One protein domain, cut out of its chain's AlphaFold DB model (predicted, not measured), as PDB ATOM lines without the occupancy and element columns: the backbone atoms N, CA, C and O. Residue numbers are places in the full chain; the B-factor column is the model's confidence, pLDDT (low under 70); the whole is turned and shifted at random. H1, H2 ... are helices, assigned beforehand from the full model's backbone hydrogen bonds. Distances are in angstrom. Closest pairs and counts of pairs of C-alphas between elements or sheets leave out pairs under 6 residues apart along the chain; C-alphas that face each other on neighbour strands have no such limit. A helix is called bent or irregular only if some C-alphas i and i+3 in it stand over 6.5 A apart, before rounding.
ATOM      1  N   LEU A 301     106.161  80.759  64.913       93.88
ATOM      2  CA  LEU A 301     106.490  82.187  64.922       93.88
ATOM      3  C   LEU A 301     106.171  82.824  66.278       93.88
ATOM      4  O   LEU A 301     106.963  83.610  66.791       93.88
ATOM      5  N   LYS A 302     105.062  82.420  66.909       92.94
ATOM      6  CA  LYS A 302     104.662  82.912  68.237       92.94
ATOM      7  C   LYS A 302     105.721  82.603  69.294       92.94
ATOM      8  O   LYS A 302     106.075  83.475  70.084       92.94
ATOM      9  N   LEU A 303     106.273  81.387  69.274       94.38
ATOM     10  CA  LEU A 303     107.348  81.004  70.187       94.38
ATOM     11  C   LEU A 303     108.598  81.862  69.962       94.38
ATOM     12  O   LEU A 303     109.179  82.347  70.929       94.38
ATOM     13  N   LYS A 304     108.981  82.110  68.702       94.44
ATOM     14  CA  LYS A 304     110.122  82.983  68.365       94.44
ATOM     15  C   LYS A 304     109.935  84.398  68.911       94.44
ATOM     16  O   LYS A 304     110.870  84.941  69.493       94.44
ATOM     17  N   GLU A 305     108.741  84.971  68.788       93.75
ATOM     18  CA  GLU A 305     108.438  86.299  69.338       93.75
ATOM     19  C   GLU A 305     108.496  86.331  70.871       93.75
ATOM     20  O   GLU A 305     109.068  87.256  71.451       93.75
ATOM     21  N   ILE A 306     107.990  85.295  71.549       94.25
ATOM     22  CA  ILE A 306     108.118  85.172  73.010       94.25
ATOM     23  C   ILE A 306     109.597  85.095  73.417       94.25
ATOM     24  O   ILE A 306     110.017  85.819  74.321       94.25
ATOM     25  N   MET A 307     110.409  84.286  72.727       95.69
ATOM     26  CA  MET A 307     111.848  84.176  73.003       95.69
ATOM     27  C   MET A 307     112.573  85.514  72.816       95.69
ATOM     28  O   MET A 307     113.401  85.877  73.652       95.69
ATOM     29  N   LYS A 308     112.228  86.290  71.777       94.62
ATOM     30  CA  LYS A 308     112.770  87.646  71.566       94.62
ATOM     31  C   LYS A 308     112.418  88.590  72.716       94.62
ATOM     32  O   LYS A 308     113.292  89.297  73.210       94.62
ATOM     33  N   LYS A 309     111.163  88.583  73.177       94.50
ATOM     34  CA  LYS A 309     110.728  89.411  74.317       94.50
ATOM     35  C   LYS A 309     111.459  89.034  75.602       94.50
ATOM     36  O   LYS A 309     111.890  89.920  76.333       94.50
ATOM     37  N   ILE A 310     111.645  87.739  75.857       95.56
ATOM     38  CA  ILE A 310     112.418  87.259  77.013       95.56
ATOM     39  C   ILE A 310     113.871  87.733  76.925       95.56
ATOM     40  O   ILE A 310     114.406  88.212  77.923       95.56
ATOM     41  N   LEU A 311     114.495  87.649  75.745       96.12
ATOM     42  CA  LEU A 311     115.862  88.129  75.536       96.12
ATOM     43  C   LEU A 311     115.978  89.634  75.813       96.12
ATOM     44  O   LEU A 311     116.890  90.053  76.524       96.12
ATOM     45  N   LEU A 312     115.035  90.433  75.300       95.31
ATOM     46  CA  LEU A 312     114.984  91.875  75.547       95.31
ATOM     47  C   LEU A 312     114.850  92.176  77.044       95.31
ATOM     48  O   LEU A 312     115.674  92.905  77.590       95.31
ATOM     49  N   LEU A 313     113.875  91.561  77.722       94.19
ATOM     50  CA  LEU A 313     113.669  91.738  79.163       94.19
ATOM     51  C   LEU A 313     114.903  91.330  79.972       94.19
ATOM     52  O   LEU A 313     115.324  92.062  80.864       94.19
ATOM     53  N   GLY A 314     115.499  90.181  79.651       94.94
ATOM     54  CA  GLY A 314     116.704  89.692  80.311       94.94
ATOM     55  C   GLY A 314     117.886  90.646  80.146       94.94
ATOM     56  O   GLY A 314     118.586  90.914  81.121       94.94
ATOM     57  N   ASN A 315     118.086  91.203  78.950       95.81
ATOM     58  CA  ASN A 315     119.152  92.171  78.690       95.81
ATOM     59  C   ASN A 315     118.923  93.510  79.396       95.81
ATOM     60  O   ASN A 315     119.881  94.074  79.922       95.81
ATOM     61  N   THR A 316     117.677  93.989  79.463       95.25
ATOM     62  CA  THR A 316     117.327  95.202  80.217       95.25
ATOM     63  C   THR A 316     117.557  95.010  81.713       95.25
ATOM     64  O   THR A 316     118.186  95.847  82.350       95.25
ATOM     65  N   LEU A 317     117.105  93.889  82.285       93.62
ATOM     66  CA  LEU A 317     117.277  93.610  83.715       93.62
ATOM     67  C   LEU A 317     118.745  93.422  84.114       93.62
ATOM     68  O   LEU A 317     119.127  93.784  85.222       93.62
ATOM     69  N   ASN A 318     119.564  92.858  83.226       95.25
ATOM     70  CA  ASN A 318     120.978  92.585  83.489       95.25
ATOM     71  C   ASN A 318     121.920  93.675  82.952       95.25
ATOM     72  O   ASN A 318     123.132  93.443  82.862       95.25
ATOM     73  N   GLN A 319     121.397  94.846  82.583       95.94
ATOM     74  CA  GLN A 319     122.201  95.946  82.059       95.94
ATOM     75  C   GLN A 319     123.298  96.351  83.059       95.94
ATOM     76  O   GLN A 319     123.059  96.465  84.257       95.94
ATOM     77  N   GLY A 320     124.526  96.538  82.562       93.44
ATOM     78  CA  GLY A 320     125.684  96.884  83.398       93.44
ATOM     79  C   GLY A 320     126.282  95.715  84.190       93.44
ATOM     80  O   GLY A 320     127.226  95.917  84.947       93.44
ATOM     81  N   THR A 321     125.779  94.489  84.012       95.88
ATOM     82  CA  THR A 321     126.359  93.275  84.608       95.88
ATOM     83  C   THR A 321     127.031  92.404  83.547       95.88
ATOM     84  O   THR A 321     126.715  92.496  82.362       95.88
ATOM     85  N   ALA A 322     127.878  91.460  83.973       92.38
ATOM     86  CA  ALA A 322     128.467  90.447  83.088       92.38
ATOM     87  C   ALA A 322     127.434  89.514  82.414       92.38
ATOM     88  O   ALA A 322     127.798  88.713  81.557       92.38
ATOM     89  N   ARG A 323     126.157  89.577  82.818       91.00
ATOM     90  CA  ARG A 323     125.050  88.780  82.262       91.00
ATOM     91  C   ARG A 323     124.207  89.552  81.236       91.00
ATOM     92  O   ARG A 323     123.277  88.973  80.682       91.00
ATOM     93  N   GLY A 324     124.477  90.845  81.033       93.50
ATOM     94  CA  GLY A 324     123.791  91.679  80.043       93.50
ATOM     95  C   GLY A 324     124.332  91.487  78.624       93.50
ATOM     96  O   GLY A 324     125.281  90.736  78.409       93.50
ATOM     97  N   ALA A 325     123.729  92.185  77.655       94.69
ATOM     98  CA  ALA A 325     124.118  92.159  76.237       94.69
ATOM     99  C   ALA A 325     124.226  90.742  75.626       94.69
ATOM    100  O   ALA A 325     125.026  90.489  74.727       94.69
ATOM    101  N   ALA A 326     123.404  89.807  76.104       96.25
ATOM    102  CA  ALA A 326     123.342  88.456  75.582       96.25
ATOM    103  C   ALA A 326     122.716  88.441  74.179       96.25
ATOM    104  O   ALA A 326     121.724  89.123  73.915       96.25
ATOM    105  N   VAL A 327     123.263  87.606  73.294       96.69
ATOM    106  CA  VAL A 327     122.706  87.336  71.952       96.69
ATOM    107  C   VAL A 327     121.627  86.247  71.966       96.69
ATOM    108  O   VAL A 327     120.875  86.090  71.012       96.69
ATOM    109  N   GLY A 328     121.547  85.486  73.055       95.81
ATOM    110  CA  GLY A 328     120.614  84.386  73.253       95.81
ATOM    111  C   GLY A 328     120.762  83.800  74.655       95.81
ATOM    112  O   GLY A 328     121.667  84.165  75.404       95.81
ATOM    113  N   PHE A 329     119.871  82.882  75.014       96.31
ATOM    114  CA  PHE A 329     119.890  82.199  76.305       96.31
ATOM    115  C   PHE A 329     119.541  80.718  76.136       96.31
ATOM    116  O   PHE A 329     118.938  80.308  75.146       96.31
ATOM    117  N   ARG A 330     119.932  79.901  77.116       96.06
ATOM    118  CA  ARG A 330     119.598  78.473  77.153       96.06
ATOM    119  C   ARG A 330     118.156  78.267  77.632       96.06
ATOM    120  O   ARG A 330     117.703  78.981  78.524       96.06
ATOM    121  N   LEU A 331     117.451  77.270  77.089       94.00
ATOM    122  CA  LEU A 331     116.023  77.031  77.379       94.00
ATOM    123  C   LEU A 331     115.730  76.704  78.856       94.00
ATOM    124  O   LEU A 331     114.649  77.022  79.340       94.00
ATOM    125  N   ASP A 332     116.698  76.159  79.597       94.31
ATOM    126  CA  ASP A 332     116.607  75.963  81.055       94.31
ATOM    127  C   ASP A 332     116.361  77.280  81.817       94.31
ATOM    128  O   ASP A 332     115.785  77.287  82.903       94.31
ATOM    129  N   SER A 333     116.744  78.419  81.233       93.94
ATOM    130  CA  SER A 333     116.537  79.745  81.822       93.94
ATOM    131  C   SER A 333     115.071  80.181  81.825       93.94
ATOM    132  O   SER A 333     114.723  81.068  82.601       93.94
ATOM    133  N   LEU A 334     114.196  79.547  81.034       94.12
ATOM    134  CA  LEU A 334     112.754  79.824  81.046       94.12
ATOM    135  C   LEU A 334     112.132  79.546  82.418       94.12
ATOM    136  O   LEU A 334     111.260  80.291  82.859       94.12
ATOM    137  N   LEU A 335     112.634  78.529  83.127       93.56
ATOM    138  CA  LEU A 335     112.176  78.191  84.476       93.56
ATOM    139  C   LEU A 335     112.483  79.312  85.484       93.56
ATOM    140  O   LEU A 335     111.755  79.491  86.448       93.56
ATOM    141  N   LYS A 336     113.501  80.144  85.229       93.00
ATOM    142  CA  LYS A 336     113.896  81.245  86.128       93.00
ATOM    143  C   LYS A 336     112.972  82.462  86.040       93.00
ATOM    144  O   LYS A 336     113.043  83.363  86.880       93.00
ATOM    145  N   LEU A 337     112.091  82.512  85.035       93.31
ATOM    146  CA  LEU A 337     111.110  83.591  84.888       93.31
ATOM    147  C   LEU A 337     110.077  83.582  86.022       93.31
ATOM    148  O   LEU A 337     109.526  84.633  86.362       93.31
ATOM    149  N   THR A 338     109.810  82.421  86.625       93.19
ATOM    150  CA  THR A 338     108.932  82.311  87.798       93.19
ATOM    151  C   THR A 338     109.628  82.699  89.098       93.19
ATOM    152  O   THR A 338     108.953  83.135  90.031       93.19
ATOM    153  N   ASP A 339     110.957  82.614  89.145       91.44
ATOM    154  CA  ASP A 339     111.749  82.883  90.350       91.44
ATOM    155  C   ASP A 339     112.013  84.380  90.542       91.44
ATOM    156  O   ASP A 339     112.073  84.881  91.665       91.44
ATOM    157  N   THR A 340     112.133  85.120  89.438       90.19
ATOM    158  CA  THR A 340     112.389  86.563  89.467       90.19
ATOM    159  C   THR A 340     111.105  87.318  89.813       90.19
ATOM    160  O   THR A 340     110.140  87.295  89.045       90.19
ATOM    161  N   ARG A 341     111.082  88.002  90.963       91.69
ATOM    162  CA  ARG A 341     109.914  88.733  91.483       91.69
ATOM    163  C   ARG A 341     110.089  90.244  91.399       91.69
ATOM    164  O   ARG A 341     111.188  90.765  91.553       91.69
ATOM    165  N   ALA A 342     108.980  90.944  91.181       89.81
ATOM    166  CA  ALA A 342     108.899  92.387  91.354       89.81
ATOM    167  C   ALA A 342     109.077  92.759  92.834       89.81
ATOM    168  O   ALA A 342     108.809  91.952  93.723       89.81
ATOM    169  N   THR A 343     109.452  94.007  93.106       88.06
ATOM    170  CA  THR A 343     109.694  94.534  94.465       88.06
ATOM    171  C   THR A 343     108.515  94.357  95.421       88.06
ATOM    172  O   THR A 343     108.700  94.204  96.622       88.06
ATOM    173  N   ASN A 344     107.290  94.331  94.895       83.88
ATOM    174  CA  ASN A 344     106.077  94.105  95.677       83.88
ATOM    175  C   ASN A 344     105.808  92.622  96.004       83.88
ATOM    176  O   ASN A 344     104.782  92.329  96.612       83.88
ATOM    177  N   ASN A 345     106.665  91.692  95.561       82.81
ATOM    178  CA  ASN A 345     106.565  90.228  95.672       82.81
ATOM    179  C   ASN A 345     105.277  89.573  95.131       82.81
ATOM    180  O   ASN A 345     105.179  88.343  95.107       82.81
ATOM    181  N   LYS A 346     104.317  90.364  94.640       87.50
ATOM    182  CA  LYS A 346     103.013  89.920  94.124       87.50
ATOM    183  C   LYS A 346     103.064  89.476  92.665       87.50
ATOM    184  O   LYS A 346     102.152  88.801  92.206       87.50
ATOM    185  N   MET A 347     104.108  89.855  91.933       91.38
ATOM    186  CA  MET A 347     104.232  89.620  90.496       91.38
ATOM    187  C   MET A 347     105.597  89.015  90.171       91.38
ATOM    188  O   MET A 347     106.614  89.475  90.684       91.38
ATOM    189  N   THR A 348     105.626  87.994  89.314       94.94
ATOM    190  CA  THR A 348     106.880  87.434  88.772       94.94
ATOM    191  C   THR A 348     107.161  87.995  87.381       94.94
ATOM    192  O   THR A 348     106.265  88.539  86.727       94.94
ATOM    193  N   LEU A 349     108.388  87.819  86.895       92.62
ATOM    194  CA  LEU A 349     108.760  88.191  85.532       92.62
ATOM    195  C   LEU A 349     107.918  87.435  84.491       92.62
ATOM    196  O   LEU A 349     107.541  88.022  83.479       92.62
ATOM    197  N   MET A 350     107.528  86.187  84.776       94.38
ATOM    198  CA  MET A 350     106.591  85.429  83.937       94.38
ATOM    199  C   MET A 350     105.208  86.099  83.845       94.38
ATOM    200  O   MET A 350     104.669  86.239  82.751       94.38
ATOM    201  N   HIS A 351     104.651  86.584  84.963       93.12
ATOM    202  CA  HIS A 351     103.383  87.332  84.940       93.12
ATOM    203  C   HIS A 351     103.500  88.611  84.101       93.12
ATOM    204  O   HIS A 351     102.569  88.981  83.384       93.12
ATOM    205  N   TYR A 352     104.649  89.289  84.178       92.00
ATOM    206  CA  TYR A 352     104.893  90.512  83.413       92.00
ATOM    207  C   TYR A 352     105.009  90.222  81.922       92.00
ATOM    208  O   TYR A 352     104.364  90.895  81.120       92.00
ATOM    209  N   LEU A 353     105.736  89.165  81.558       91.88
ATOM    210  CA  LEU A 353     105.822  88.686  80.185       91.88
ATOM    211  C   LEU A 353     104.436  88.362  79.614       91.88
ATOM    212  O   LEU A 353     104.123  88.821  78.520       91.88
ATOM    213  N   CYS A 354     103.580  87.647  80.356       91.38
ATOM    214  CA  CYS A 354     102.205  87.371  79.924       91.38
ATOM    215  C   CYS A 354     101.413  88.661  79.666       91.38
ATOM    216  O   CYS A 354     100.765  88.778  78.627       91.38
ATOM    217  N   LYS A 355     101.509  89.652  80.567       89.44
ATOM    218  CA  LYS A 355     100.855  90.960  80.399       89.44
ATOM    219  C   LYS A 355     101.334  91.673  79.128       89.44
ATOM    220  O   LYS A 355     100.514  92.161  78.358       89.44
ATOM    221  N   VAL A 356     102.646  91.706  78.888       86.06
ATOM    222  CA  VAL A 356     103.240  92.334  77.694       86.06
ATOM    223  C   VAL A 356     102.842  91.590  76.416       86.06
ATOM    224  O   VAL A 356     102.538  92.217  75.405       86.06
ATOM    225  N   CYS A 357     102.806  90.257  76.440       84.69
ATOM    226  CA  CYS A 357     102.359  89.462  75.299       84.69
ATOM    227  C   CYS A 357     100.890  89.725  74.951       84.69
ATOM    228  O   CYS A 357     100.609  89.994  73.785       84.69
ATOM    229  N   ALA A 358      99.999  89.751  75.946       79.88
ATOM    230  CA  ALA A 358      98.580  90.043  75.745       79.88
ATOM    231  C   ALA A 358      98.342  91.467  75.207       79.88
ATOM    232  O   ALA A 358      97.548  91.663  74.290       79.88
ATOM    233  N   CYS A 359      99.069  92.469  75.714       69.75
ATOM    234  CA  CYS A 359      98.959  93.840  75.207       69.75
ATOM    235  C   CYS A 359      99.463  93.990  73.759       69.75
ATOM    236  O   CYS A 359      98.870  94.740  72.986       69.75
ATOM    237  N   CYS A 360     100.525  93.280  73.362       63.34
ATOM    238  CA  CYS A 360     101.014  93.325  71.978       63.34
ATOM    239  C   CYS A 360     100.030  92.704  70.974       63.34
ATOM    240  O   CYS A 360      99.922  93.211  69.861       63.34
ATOM    241  N   GLU A 361      99.308  91.640  71.344       59.12
ATOM    242  CA  GLU A 361      98.270  91.059  70.475       59.12
ATOM    243  C   GLU A 361      97.107  92.038  70.263       59.12
ATOM    244  O   GLU A 361      96.653  92.215  69.135       59.12
ATOM    245  N   ILE A 362      96.701  92.759  71.315       56.47
ATOM    246  CA  ILE A 362      95.671  93.807  71.231       56.47
ATOM    247  C   ILE A 362      96.146  94.975  70.358       56.47
ATOM    248  O   ILE A 362      95.377  95.470  69.544       56.47
ATOM    249  N   THR A 363      97.410  95.386  70.477       53.97
ATOM    250  CA  THR A 363      97.966  96.503  69.690       53.97
ATOM    251  C   THR A 363      98.101  96.134  68.210       53.97
ATOM    252  O   THR A 363      97.746  96.934  67.358       53.97
ATOM    253  N   THR A 364      98.509  94.900  67.893       56.22
ATOM    254  CA  THR A 364      98.578  94.411  66.500       56.22
ATOM    255  C   THR A 364      97.180  94.310  65.881       56.22
ATOM    256  O   THR A 364      96.987  94.660  64.721       56.22
ATOM    257  N   ALA A 365      96.180  93.874  66.657       56.16
ATOM    258  CA  ALA A 365      94.786  93.882  66.220       56.16
ATOM    259  C   ALA A 365      94.261  95.313  66.003       56.16
ATOM    260  O   ALA A 365      93.545  95.557  65.035       56.16
ATOM    261  N   PHE A 366      94.649  96.263  66.859       53.72
ATOM    262  CA  PHE A 366      94.279  97.672  66.721       53.72
ATOM    263  C   PHE A 366      94.972  98.347  65.530       53.72
ATOM    264  O   PHE A 366      94.328  99.106  64.824       53.72
ATOM    265  N   GLU A 367      96.241  98.044  65.251       52.78
ATOM    266  CA  GLU A 367      96.956  98.556  64.072       52.78
ATOM    267  C   GLU A 367      96.417  97.968  62.762       52.78
ATOM    268  O   GLU A 367      96.296  98.694  61.779       52.78
ATOM    269  N   LEU A 368      96.007  96.694  62.739       54.56
ATOM    270  CA  LEU A 368      95.326  96.106  61.576       54.56
ATOM    271  C   LEU A 368      93.930  96.712  61.346       54.56
ATOM    272  O   LEU A 368      93.511  96.863  60.199       54.56
ATOM    273  N   LEU A 369      93.223  97.088  62.418       51.06
ATOM    274  CA  LEU A 369      91.911  97.741  62.340       51.06
ATOM    275  C   LEU A 369      92.004  99.244  62.014       51.06
ATOM    276  O   LEU A 369      91.190  99.738  61.243       51.06
ATOM    277  N   CYS A 370      92.989  99.969  62.552       53.72
ATOM    278  CA  CYS A 370      93.185 101.405  62.306       53.72
ATOM    279  C   CYS A 370      94.032 101.718  61.064       53.72
ATOM    280  O   CYS A 370      93.950 102.833  60.564       53.72
ATOM    281  N   GLY A 371      94.820 100.771  60.547       46.88
ATOM    282  CA  GLY A 371      95.582 100.920  59.300       46.88
ATOM    283  C   GLY A 371      94.760 100.713  58.021       46.88
ATOM    284  O   GLY A 371      95.322 100.763  56.932       46.88
ATOM    285  N   SER A 372      93.451 100.464  58.151       47.88
ATOM    286  CA  SER A 372      92.495 100.345  57.037       47.88
ATOM    287  C   SER A 372      91.529 101.541  56.933       47.88
ATOM    288  O   SER A 372      90.527 101.435  56.228       47.88
TER     289      SER A 372
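This is residues 301 to 372 of the 373 residues of the protein "Formin-like protein" of Hordeum vulgare subsp. vulgare (UniProt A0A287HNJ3). The longest helix, H3, crosses H1 steeply with its first part, beside the middle of H1, and then runs out of a small loose body as an arm, residues 358 to 372. The short helix H2 sits near the beginning of H3, about perpendicular to it, and two long loops, residues 318 to 330 and 338 to 348, join the three helices. The printed part has 72 residues with three named helices, in the order H1, H2, H3, and no named strand; its class is all helix. The whole is loose, with a radius of gyration of the C-alphas of 14.2 A, and only just elongated, spanning 45 by 30 by 23 A.

Begin at H3, residues 349 to 370, and look from its residues 353 to 357 across to H1, residues 301 to 317. H3 and H1 only just touch, with 3 pairs of C-alphas within 8 A; the closest C-alphas are those of Leu 353 and Ile 310, 7.5 A apart. H1 touches H3 with residues 306 to 310 alone, and H3 touches H1 with residues 353 to 357 alone. The two helices run opposite ways at a steep tilt of 56 degrees. Next find H2, residues 331 to 337: it is close to H3 but not clearly touching, and the closest C-alphas, those of Leu 337 and Met 350, are 5.0 A apart. The lines of H2 and H3 are about perpendicular, at 83 degrees. H1 and H2 are near each other, with 6 pairs of C-alphas within 10 A. In the backbone, every O i to N i+4 pair of H1 and H3 is within hydrogen-bond range; in H2 0 of 3 are, while 4 of 4 O i to N i+3 pairs are.

Find C-alpha 349 at (108.760, 88.191, 85.532); from there H3 runs 30.9 A to C-alpha 370 at (93.185, 101.405, 62.306). H1 begins at C-alpha 301, at (106.490, 82.187, 64.922), and reaches C-alpha 317 over 24.5 A. H2 measures 11.1 A from C-alpha 331 to C-alpha 337; it is neither bent nor irregular, but only just: C-alphas 332 and 335 are 6.0 A apart.

Look to Ala 322 and Ser 372 for the two C-alphas farthest apart, 45.5 A. Residues 358 to 372, of which 358 to 370 belong to H3, stand free; the body without them spans 30 by 30 by 19 A. Both links are long, 13 residues from H1 to H2 and 11 from H2 to H3, and the printed part has no cut. The mean pLDDT of the printed part is 85.5, and in this model residues 359 to 372 are under 70.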